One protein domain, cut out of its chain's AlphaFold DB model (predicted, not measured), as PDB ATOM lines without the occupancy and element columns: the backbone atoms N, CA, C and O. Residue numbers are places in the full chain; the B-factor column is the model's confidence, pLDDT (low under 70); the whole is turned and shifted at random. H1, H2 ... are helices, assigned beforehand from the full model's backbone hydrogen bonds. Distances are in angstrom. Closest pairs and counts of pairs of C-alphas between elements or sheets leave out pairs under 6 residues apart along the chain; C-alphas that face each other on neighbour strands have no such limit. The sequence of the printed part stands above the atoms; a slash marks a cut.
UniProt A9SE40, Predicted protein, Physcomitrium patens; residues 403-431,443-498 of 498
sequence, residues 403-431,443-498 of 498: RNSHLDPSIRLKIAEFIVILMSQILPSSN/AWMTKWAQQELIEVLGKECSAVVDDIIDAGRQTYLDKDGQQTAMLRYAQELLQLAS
ATOM      1  N   ARG A 403      98.414 136.727 138.467       75.81
ATOM      2  CA  ARG A 403      97.184 135.921 138.357       75.81
ATOM      3  C   ARG A 403      95.981 136.507 139.092       75.81
ATOM      4  O   ARG A 403      94.851 136.111 138.817       75.81
ATOM      5  N   ASN A 404      96.185 137.442 140.016       72.25
ATOM      6  CA  ASN A 404      95.087 138.029 140.776       72.25
ATOM      7  C   ASN A 404      94.251 138.951 139.875       72.25
ATOM      8  O   ASN A 404      94.614 140.097 139.611       72.25
ATOM      9  N   SER A 405      93.093 138.455 139.435       66.12
ATOM     10  CA  SER A 405      92.160 139.161 138.544       66.12
ATOM     11  C   SER A 405      91.547 140.429 139.152       66.12
ATOM     12  O   SER A 405      91.059 141.283 138.416       66.12
ATOM     13  N   HIS A 406      91.597 140.572 140.480       64.69
ATOM     14  CA  HIS A 406      91.080 141.724 141.223       64.69
ATOM     15  C   HIS A 406      92.028 142.934 141.262       64.69
ATOM     16  O   HIS A 406      91.636 143.989 141.756       64.69
ATOM     17  N   LEU A 407      93.265 142.798 140.775       67.12
ATOM     18  CA  LEU A 407      94.221 143.902 140.703       67.12
ATOM     19  C   LEU A 407      93.971 144.794 139.485       67.12
ATOM     20  O   LEU A 407      93.600 144.309 138.413       67.12
ATOM     21  N   ASP A 408      94.260 146.091 139.633       68.75
ATOM     22  CA  ASP A 408      94.166 147.050 138.532       68.75
ATOM     23  C   ASP A 408      94.984 146.570 137.314       68.75
ATOM     24  O   ASP A 408      96.165 146.218 137.457       68.75
ATOM     25  N   PRO A 409      94.418 146.607 136.092       74.75
ATOM     26  CA  PRO A 409      95.105 146.155 134.881       74.75
ATOM     27  C   PRO A 409      96.452 146.847 134.633       74.75
ATOM     28  O   PRO A 409      97.385 146.228 134.125       74.75
ATOM     29  N   SER A 410      96.582 148.119 135.027       71.62
ATOM     30  CA  SER A 410      97.824 148.891 134.904       71.62
ATOM     31  C   SER A 410      98.951 148.345 135.786       71.62
ATOM     32  O   SER A 410     100.111 148.339 135.381       71.62
ATOM     33  N   ILE A 411      98.613 147.846 136.977       69.88
ATOM     34  CA  ILE A 411      99.562 147.263 137.928       69.88
ATOM     35  C   ILE A 411      99.941 145.856 137.471       69.88
ATOM     36  O   ILE A 411     101.118 145.507 137.494       69.88
ATOM     37  N   ARG A 412      98.973 145.070 136.982       75.44
ATOM     38  CA  ARG A 412      99.240 143.748 136.391       75.44
ATOM     39  C   ARG A 412     100.199 143.849 135.204       75.44
ATOM     40  O   ARG A 412     101.136 143.060 135.117       75.44
ATOM     41  N   LEU A 413     100.037 144.862 134.349       77.31
ATOM     42  CA  LEU A 413     100.980 145.125 133.261       77.31
ATOM     43  C   LEU A 413     102.373 145.493 133.792       77.31
ATOM     44  O   LEU A 413     103.365 144.963 133.306       77.31
ATOM     45  N   LYS A 414     102.463 146.332 134.833       70.56
ATOM     46  CA  LYS A 414     103.744 146.671 135.480       70.56
ATOM     47  C   LYS A 414     104.440 145.469 136.113       70.56
ATOM     48  O   LYS A 414     105.662 145.369 136.059       70.56
ATOM     49  N   ILE A 415     103.675 144.547 136.688       73.75
ATOM     50  CA  ILE A 415     104.188 143.279 137.212       73.75
ATOM     51  C   ILE A 415     104.738 142.416 136.072       73.75
ATOM     52  O   ILE A 415     105.832 141.868 136.192       73.75
ATOM     53  N   ALA A 416     104.022 142.330 134.950       77.94
ATOM     54  CA  ALA A 416     104.505 141.613 133.776       77.94
ATOM     55  C   ALA A 416     105.789 142.252 133.211       77.94
ATOM     56  O   ALA A 416     106.762 141.542 132.971       77.94
ATOM     57  N   GLU A 417     105.848 143.584 133.094       75.31
ATOM     58  CA  GLU A 417     107.063 144.318 132.709       75.31
ATOM     59  C   GLU A 417     108.232 144.024 133.657       75.31
ATOM     60  O   GLU A 417     109.344 143.754 133.203       75.31
ATOM     61  N   PHE A 418     107.987 144.017 134.971       75.94
ATOM     62  CA  PHE A 418     108.991 143.665 135.973       75.94
ATOM     63  C   PHE A 418     109.555 142.259 135.737       75.94
ATOM     64  O   PHE A 418     110.775 142.087 135.733       75.94
ATOM     65  N   ILE A 419     108.691 141.261 135.511       80.06
ATOM     66  CA  ILE A 419     109.108 139.874 135.255       80.06
ATOM     67  C   ILE A 419     109.929 139.802 133.966       80.06
ATOM     68  O   ILE A 419     111.001 139.199 133.964       80.06
ATOM     69  N   VAL A 420     109.476 140.457 132.894       77.94
ATOM     70  CA  VAL A 420     110.194 140.490 131.613       77.94
ATOM     71  C   VAL A 420     111.581 141.106 131.784       77.94
ATOM     72  O   VAL A 420     112.564 140.516 131.343       77.94
ATOM     73  N   ILE A 421     111.702 142.254 132.455       69.94
ATOM     74  CA  ILE A 421     112.992 142.930 132.679       69.94
ATOM     75  C   ILE A 421     113.908 142.075 133.563       69.94
ATOM     76  O   ILE A 421     115.098 141.923 133.270       69.94
ATOM     77  N   LEU A 422     113.360 141.474 134.620       72.88
ATOM     78  CA  LEU A 422     114.105 140.583 135.502       72.88
ATOM     79  C   LEU A 422     114.682 139.394 134.717       72.88
ATOM     80  O   LEU A 422     115.875 139.104 134.826       72.88
ATOM     81  N   MET A 423     113.854 138.757 133.889       75.44
ATOM     82  CA  MET A 423     114.190 137.552 133.129       75.44
ATOM     83  C   MET A 423     115.030 137.804 131.880       75.44
ATOM     84  O   MET A 423     115.726 136.887 131.464       75.44
ATOM     85  N   SER A 424     114.995 139.002 131.293       71.19
ATOM     86  CA  SER A 424     115.742 139.330 130.066       71.19
ATOM     87  C   SER A 424     117.037 140.099 130.331       71.19
ATOM     88  O   SER A 424     118.026 139.892 129.632       71.19
ATOM     89  N   GLN A 425     117.078 140.967 131.346       68.81
ATOM     90  CA  GLN A 425     118.199 141.899 131.538       68.81
ATOM     91  C   GLN A 425     118.966 141.692 132.846       68.81
ATOM     92  O   GLN A 425     120.171 141.942 132.894       68.81
ATOM     93  N   ILE A 426     118.293 141.265 133.919       64.50
ATOM     94  CA  ILE A 426     118.893 141.221 135.264       64.50
ATOM     95  C   ILE A 426     119.445 139.831 135.602       64.50
ATOM     96  O   ILE A 426     120.557 139.725 136.127       64.50
ATOM     97  N   LEU A 427     118.675 138.776 135.321       69.69
ATOM     98  CA  LEU A 427     119.049 137.383 135.583       69.69
ATOM     99  C   LEU A 427     119.954 136.785 134.495       69.69
ATOM    100  O   LEU A 427     120.926 136.107 134.856       69.69
ATOM    101  N   PRO A 428     119.716 137.016 133.185       62.22
ATOM    102  CA  PRO A 428     120.632 136.571 132.151       62.22
ATOM    103  C   PRO A 428     121.934 137.319 132.321       62.22
ATOM    104  O   PRO A 428     122.032 138.542 132.237       62.22
ATOM    105  N   SER A 429     122.966 136.553 132.615       54.50
ATOM    106  CA  SER A 429     124.286 137.108 132.785       54.50
ATOM    107  C   SER A 429     124.774 137.592 131.437       54.50
ATOM    108  O   SER A 429     125.093 136.796 130.560       54.50
ATOM    109  N   SER A 430     124.794 138.915 131.288       42.94
ATOM    110  CA  SER A 430     125.479 139.613 130.216       42.94
ATOM    111  C   SER A 430     126.824 138.938 129.971       42.94
ATOM    112  O   SER A 430     127.715 138.980 130.822       42.94
ATOM    113  N   ASN A 431     126.970 138.315 128.806       40.47
ATOM    114  CA  ASN A 431     128.238 137.820 128.294       40.47
ATOM    115  C   ASN A 431     129.119 139.016 127.876       40.47
ATOM    116  O   ASN A 431     129.648 139.062 126.772       40.47
ATOM    117  N   ALA A 443     124.220 129.470 135.489       58.75
ATOM    118  CA  ALA A 443     122.989 129.153 134.757       58.75
ATOM    119  C   ALA A 443     121.815 128.675 135.645       58.75
ATOM    120  O   ALA A 443     120.729 128.413 135.134       58.75
ATOM    121  N   TRP A 444     122.015 128.524 136.962       62.75
ATOM    122  CA  TRP A 444     120.955 128.126 137.886       62.75
ATOM    123  C   TRP A 444     119.937 129.246 138.135       62.75
ATOM    124  O   TRP A 444     118.777 128.925 138.353       62.75
ATOM    125  N   MET A 445     120.310 130.533 138.041       63.00
ATOM    126  CA  MET A 445     119.386 131.641 138.350       63.00
ATOM    127  C   MET A 445     118.233 131.749 137.349       63.00
ATOM    128  O   MET A 445     117.080 131.867 137.749       63.00
ATOM    129  N   THR A 446     118.524 131.650 136.050       69.69
ATOM    130  CA  THR A 446     117.481 131.637 135.015       69.69
ATOM    131  C   THR A 446     116.637 130.369 135.091       69.69
ATOM    132  O   THR A 446     115.430 130.442 134.905       69.69
ATOM    133  N   LYS A 447     117.244 129.222 135.434       75.12
ATOM    134  CA  LYS A 447     116.526 127.947 135.591       75.12
ATOM    135  C   LYS A 447     115.572 127.948 136.786       75.12
ATOM    136  O   LYS A 447     114.436 127.519 136.633       75.12
ATOM    137  N   TRP A 448     116.013 128.435 137.946       82.00
ATOM    138  CA  TRP A 448     115.152 128.595 139.120       82.00
ATOM    139  C   TRP A 448     113.984 129.533 138.807       82.00
ATOM    140  O   TRP A 448     112.833 129.174 139.040       82.00
ATOM    141  N   ALA A 449     114.273 130.700 138.226       78.19
ATOM    142  CA  ALA A 449     113.253 131.702 137.953       78.19
ATOM    143  C   ALA A 449     112.217 131.207 136.932       78.19
ATOM    144  O   ALA A 449     111.014 131.381 137.119       78.19
ATOM    145  N   GLN A 450     112.682 130.520 135.886       81.19
ATOM    146  CA  GLN A 450     111.829 129.849 134.911       81.19
ATOM    147  C   GLN A 450     110.965 128.769 135.572       81.19
ATOM    148  O   GLN A 450     109.769 128.698 135.304       81.19
ATOM    149  N   GLN A 451     111.538 127.962 136.467       82.38
ATOM    150  CA  GLN A 451     110.795 126.925 137.173       82.38
ATOM    151  C   GLN A 451     109.709 127.513 138.089       82.38
ATOM    152  O   GLN A 451     108.574 127.046 138.034       82.38
ATOM    153  N   GLU A 452     110.001 128.564 138.867       81.25
ATOM    154  CA  GLU A 452     108.981 129.219 139.702       81.25
ATOM    155  C   GLU A 452     107.853 129.835 138.864       81.25
ATOM    156  O   GLU A 452     106.683 129.708 139.226       81.25
ATOM    157  N   LEU A 453     108.172 130.460 137.725       82.50
ATOM    158  CA  LEU A 453     107.156 131.021 136.830       82.50
ATOM    159  C   LEU A 453     106.278 129.933 136.205       82.50
ATOM    160  O   LEU A 453     105.061 130.092 136.172       82.50
ATOM    161  N   ILE A 454     106.864 128.819 135.760       84.12
ATOM    162  CA  ILE A 454     106.116 127.684 135.197       84.12
ATOM    163  C   ILE A 454     105.215 127.036 136.254       84.12
ATOM    164  O   ILE A 454     104.089 126.646 135.949       84.12
ATOM    165  N   GLU A 455     105.680 126.925 137.499       84.75
ATOM    166  CA  GLU A 455     104.879 126.383 138.599       84.75
ATOM    167  C   GLU A 455     103.664 127.264 138.926       84.75
ATOM    168  O   GLU A 455     102.601 126.737 139.255       84.75
ATOM    169  N   VAL A 456     103.798 128.590 138.820       79.94
ATOM    170  CA  VAL A 456     102.726 129.535 139.170       79.94
ATOM    171  C   VAL A 456     101.790 129.824 138.000       79.94
ATOM    172  O   VAL A 456     100.573 129.802 138.186       79.94
ATOM    173  N   LEU A 457     102.329 130.113 136.816       78.62
ATOM    174  CA  LEU A 457     101.575 130.539 135.630       78.62
ATOM    175  C   LEU A 457     101.195 129.372 134.707       78.62
ATOM    176  O   LEU A 457     100.360 129.531 133.823       78.62
ATOM    177  N   GLY A 458     101.767 128.186 134.922       81.31
ATOM    178  CA  GLY A 458     101.493 126.993 134.129       81.31
ATOM    179  C   GLY A 458     102.484 126.772 132.983       81.31
ATOM    180  O   GLY A 458     103.303 127.622 132.631       81.31
ATOM    181  N   LYS A 459     102.410 125.577 132.383       78.81
ATOM    182  CA  LYS A 459     103.354 125.116 131.346       78.81
ATOM    183  C   LYS A 459     103.302 125.937 130.056       78.81
ATOM    184  O   LYS A 459     104.295 125.988 129.339       78.81
ATOM    185  N   GLU A 460     102.176 126.588 129.784       75.69
ATOM    186  CA  GLU A 460     101.955 127.420 128.594       75.69
ATOM    187  C   GLU A 460     102.865 128.656 128.578       75.69
ATOM    188  O   GLU A 460     103.293 129.101 127.516       75.69
ATOM    189  N   CYS A 461     103.275 129.137 129.758       79.69
ATOM    190  CA  CYS A 461     104.227 130.238 129.886       79.69
ATOM    191  C   CYS A 461     105.674 129.849 129.561       79.69
ATOM    192  O   CYS A 461     106.502 130.741 129.410       79.69
ATOM    193  N   SER A 462     106.012 128.556 129.442       79.69
ATOM    194  CA  SER A 462     107.404 128.137 129.212       79.69
ATOM    195  C   SER A 462     107.964 128.707 127.911       79.69
ATOM    196  O   SER A 462     109.065 129.242 127.930       79.69
ATOM    197  N   ALA A 463     107.194 128.645 126.818       82.19
ATOM    198  CA  ALA A 463     107.632 129.144 125.513       82.19
ATOM    199  C   ALA A 463     107.876 130.661 125.540       82.19
ATOM    200  O   ALA A 463     108.920 131.127 125.102       82.19
ATOM    201  N   VAL A 464     106.958 131.417 126.151       82.00
ATOM    202  CA  VAL A 464     107.086 132.877 126.292       82.00
ATOM    203  C   VAL A 464     108.278 133.245 127.180       82.00
ATOM    204  O   VAL A 464     109.008 134.186 126.885       82.00
ATOM    205  N   VAL A 465     108.515 132.503 128.266       81.19
ATOM    206  CA  VAL A 465     109.670 132.728 129.146       81.19
ATOM    207  C   VAL A 465     110.990 132.425 128.433       81.19
ATOM    208  O   VAL A 465     111.943 133.188 128.600       81.19
ATOM    209  N   ASP A 466     111.051 131.363 127.629       80.56
ATOM    210  CA  ASP A 466     112.225 131.043 126.808       80.56
ATOM    211  C   ASP A 466     112.498 132.158 125.782       80.56
ATOM    212  O   ASP A 466     113.622 132.662 125.710       80.56
ATOM    213  N   ASP A 467     111.455 132.642 125.097       79.38
ATOM    214  CA  ASP A 467     111.548 133.764 124.156       79.38
ATOM    215  C   ASP A 467     112.028 135.059 124.837       79.38
ATOM    216  O   ASP A 467     112.855 135.783 124.283       79.38
ATOM    217  N   ILE A 468     111.575 135.346 126.065       78.12
ATOM    218  CA  ILE A 468     112.033 136.499 126.863       78.12
ATOM    219  C   ILE A 468     113.525 136.386 127.198       78.12
ATOM    220  O   ILE A 468     114.267 137.372 127.098       78.12
ATOM    221  N   ILE A 469     113.973 135.203 127.625       76.06
ATOM    222  CA  ILE A 469     115.379 134.959 127.968       76.06
ATOM    223  C   ILE A 469     116.253 135.125 126.721       76.06
ATOM    224  O   ILE A 469     117.319 135.745 126.794       76.06
ATOM    225  N   ASP A 470     115.807 134.604 125.579       74.69
ATOM    226  CA  ASP A 470     116.541 134.696 124.322       74.69
ATOM    227  C   ASP A 470     116.533 136.116 123.747       74.69
ATOM    228  O   ASP A 470     117.582 136.593 123.309       74.69
ATOM    229  N   ALA A 471     115.425 136.854 123.849       69.81
ATOM    230  CA  ALA A 471     115.366 138.276 123.507       69.81
ATOM    231  C   ALA A 471     116.350 139.109 124.348       69.81
ATOM    232  O   ALA A 471     117.018 139.998 123.824       69.81
ATOM    233  N   GLY A 472     116.517 138.774 125.633       64.31
ATOM    234  CA  GLY A 472     117.517 139.387 126.514       64.31
ATOM    235  C   GLY A 472     118.973 139.137 126.098       64.31
ATOM    236  O   GLY A 472     119.860 139.941 126.395       64.31
ATOM    237  N   ARG A 473     119.238 138.040 125.376       65.88
ATOM    238  CA  ARG A 473     120.569 137.700 124.840       65.88
ATOM    239  C   ARG A 473     120.854 138.356 123.491       65.88
ATOM    240  O   ARG A 473     122.021 138.473 123.113       65.88
ATOM    241  N   GLN A 474     119.823 138.769 122.759       63.38
ATOM    242  CA  GLN A 474     119.953 139.319 121.413       63.38
ATOM    243  C   GLN A 474     120.331 140.809 121.446       63.38
ATOM    244  O   GLN A 474     119.560 141.678 121.841       63.38
ATOM    245  N   THR A 475     121.537 141.122 120.966       52.41
ATOM    246  CA  THR A 475     122.097 142.487 120.917       52.41
ATOM    247  C   THR A 475     121.793 143.250 119.622       52.41
ATOM    248  O   THR A 475     122.298 144.355 119.447       52.41
ATOM    249  N   TYR A 476     121.041 142.661 118.687       49.00
ATOM    250  CA  TYR A 476     120.880 143.177 117.316       49.00
ATOM    251  C   TYR A 476     119.620 144.024 117.087       49.00
ATOM    252  O   TYR A 476     119.455 144.584 116.007       49.00
ATOM    253  N   LEU A 477     118.728 144.112 118.074       52.31
ATOM    254  CA  LEU A 477     117.530 144.942 117.988       52.31
ATOM    255  C   LEU A 477     117.865 146.383 118.394       52.31
ATOM    256  O   LEU A 477     118.521 146.606 119.414       52.31
ATOM    257  N   ASP A 478     117.394 147.353 117.608       57.84
ATOM    258  CA  ASP A 478     117.424 148.770 117.983       57.84
ATOM    259  C   ASP A 478     116.661 148.983 119.307       57.84
ATOM    260  O   ASP A 478     115.750 148.211 119.632       57.84
ATOM    261  N   LYS A 479     117.020 150.008 120.091       58.12
ATOM    262  CA  LYS A 479     116.486 150.220 121.455       58.12
ATOM    263  C   LYS A 479     114.955 150.279 121.481       58.12
ATOM    264  O   LYS A 479     114.336 149.744 122.402       58.12
ATOM    265  N   ASP A 480     114.353 150.858 120.448       56.28
ATOM    266  CA  ASP A 480     112.898 150.977 120.304       56.28
ATOM    267  C   ASP A 480     112.245 149.636 119.915       56.28
ATOM    268  O   ASP A 480     111.150 149.294 120.378       56.28
ATOM    269  N   GLY A 481     112.953 148.813 119.133       62.88
ATOM    270  CA  GLY A 481     112.542 147.448 118.796       62.88
ATOM    271  C   GLY A 481     112.575 146.514 120.007       62.88
ATOM    272  O   GLY A 481     111.641 145.740 120.211       62.88
ATOM    273  N   GLN A 482     113.594 146.642 120.865       65.00
ATOM    274  CA  GLN A 482     113.672 145.898 122.127       65.00
ATOM    275  C   GLN A 482     112.540 146.278 123.088       65.00
ATOM    276  O   GLN A 482     111.938 145.399 123.699       65.00
ATOM    277  N   GLN A 483     112.211 147.567 123.208       63.84
ATOM    278  CA  GLN A 483     111.109 148.018 124.066       63.84
ATOM    279  C   GLN A 483     109.752 147.510 123.582       63.84
ATOM    280  O   GLN A 483     108.952 147.029 124.383       63.84
ATOM    281  N   THR A 484     109.513 147.560 122.272       69.88
ATOM    282  CA  THR A 484     108.264 147.071 121.677       69.88
ATOM    283  C   THR A 484     108.117 145.558 121.860       69.88
ATOM    284  O   THR A 484     107.036 145.080 122.202       69.88
ATOM    285  N   ALA A 485     109.210 144.802 121.708       70.06
ATOM    286  CA  ALA A 485     109.229 143.365 121.967       70.06
ATOM    287  C   ALA A 485     108.979 143.042 123.451       70.06
ATOM    288  O   ALA A 485     108.140 142.202 123.761       70.06
ATOM    289  N   MET A 486     109.630 143.749 124.381       70.44
ATOM    290  CA  MET A 486     109.420 143.550 125.823       70.44
ATOM    291  C   MET A 486     107.986 143.863 126.261       70.44
ATOM    292  O   MET A 486     107.421 143.120 127.064       70.44
ATOM    293  N   LEU A 487     107.377 144.918 125.713       76.06
ATOM    294  CA  LEU A 487     105.976 145.246 125.980       76.06
ATOM    295  C   LEU A 487     105.039 144.149 125.458       76.06
ATOM    296  O   LEU A 487     104.086 143.775 126.138       76.06
ATOM    297  N   ARG A 488     105.328 143.605 124.272       81.00
ATOM    298  CA  ARG A 488     104.571 142.490 123.698       81.00
ATOM    299  C   ARG A 488     104.652 141.245 124.582       81.00
ATOM    300  O   ARG A 488     103.612 140.687 124.911       81.00
ATOM    301  N   TYR A 489     105.844 140.862 125.035       80.25
ATOM    302  CA  TYR A 489     106.003 139.727 125.951       80.25
ATOM    303  C   TYR A 489     105.287 139.947 127.290       80.25
ATOM    304  O   TYR A 489     104.696 139.018 127.835       80.25
ATOM    305  N   ALA A 490     105.285 141.178 127.812       77.69
ATOM    306  CA  ALA A 490     104.532 141.511 129.019       77.69
ATOM    307  C   ALA A 490     103.013 141.348 128.812       77.69
ATOM    308  O   ALA A 490     102.317 140.852 129.695       77.69
ATOM    309  N   GLN A 491     102.497 141.721 127.637       82.75
ATOM    310  CA  GLN A 491     101.091 141.517 127.279       82.75
ATOM    311  C   GLN A 491     100.749 140.033 127.092       82.75
ATOM    312  O   GLN A 491      99.707 139.596 127.572       82.75
ATOM    313  N   GLU A 492     101.623 139.253 126.452       81.50
ATOM    314  CA  GLU A 492     101.453 137.804 126.275       81.50
ATOM    315  C   GLU A 492     101.462 137.070 127.629       81.50
ATOM    316  O   GLU A 492     100.572 136.266 127.900       81.50
ATOM    317  N   LEU A 493     102.378 137.418 128.543       80.50
ATOM    318  CA  LEU A 493     102.372 136.895 129.917       80.50
ATOM    319  C   LEU A 493     101.093 137.257 130.681       80.50
ATOM    320  O   LEU A 493     100.585 136.450 131.456       80.50
ATOM    321  N   LEU A 494     100.566 138.465 130.479       81.56
ATOM    322  CA  LEU A 494      99.333 138.902 131.130       81.56
ATOM    323  C   LEU A 494      98.104 138.145 130.607       81.56
ATOM    324  O   LEU A 494      97.215 137.846 131.400       81.56
ATOM    325  N   GLN A 495      98.071 137.812 129.312       81.94
ATOM    326  CA  GLN A 495      97.025 136.982 128.701       81.94
ATOM    327  C   GLN A 495      97.071 135.530 129.186       81.94
ATOM    328  O   GLN A 495      96.028 134.919 129.371       81.94
ATOM    329  N   LEU A 496      98.264 134.983 129.423       78.62
ATOM    330  CA  LEU A 496      98.416 133.633 129.980       78.62
ATOM    331  C   LEU A 496      98.086 133.566 131.480       78.62
ATOM    332  O   LEU A 496      97.802 132.497 132.012       78.62
ATOM    333  N   ALA A 497      98.142 134.704 132.174       70.31
ATOM    334  CA  ALA A 497      97.836 134.807 133.597       70.31
ATOM    335  C   ALA A 497      96.371 135.171 133.903       70.31
ATOM    336  O   ALA A 497      95.991 135.171 135.078       70.31
ATOM    337  N   SER A 498      95.579 135.554 132.895       65.75
ATOM    338  CA  SER A 498      94.129 135.793 132.990       65.75
ATOM    339  C   SER A 498      93.345 134.518 132.737       65.75
ATOM    340  O   SER A 498      92.386 134.282 133.504       65.75
TER     341      SER A 498
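This is residues 403 to 431 and 443 to 498 of the 498 residues of the protein "Predicted protein" of Physcomitrium patens (UniProt A9SE40). Helix H1 crosses one side of the helical hairpin H3 and H4, and H2 folds back from H3 as a narrow V. The printed part has 85 residues with four named helices, H1 to H4 in chain order, and is all helix. It is compact, with a radius of gyration of the C-alphas of 12.5 A and spans of 39 by 30 by 18 A.

Find C-alpha 409 at (95.105, 146.155, 134.881); from there H1 runs 24.3 A to residue 426. H2 is residues 444 to 457, 19.7 A, and H3 residues 461 to 473, 18.7 A. H4, residues 479 to 496, runs 26.0 A to C-alpha 496 at (98.416, 133.633, 129.980).

H3 is the hub. Look at C-alphas 424 and 472, 4.0 A apart, the closest of H1 and H3, which touch at a steep tilt of 53 degrees. H1 touches H4 at 59 degrees, steep, closest at C-alphas 416 and 490, 4.8 A. H3 and H4 touch as a hairpin, 13 degrees, closest at C-alphas 461 and 496, 6.7 A. H2 and H3, a hairpin, touch at C-alphas 454 and 462, 6.1 A. In H1, H2, H3 and H4 every O i to N i+4 pair is within hydrogen-bond range.

C-alphas 406 and 431 are farthest apart, 39.5 A. Residues 432 to 442 are not printed; the gap is 12.0 A. Confidence is under 70 at 32 residues, among them 471 to 484.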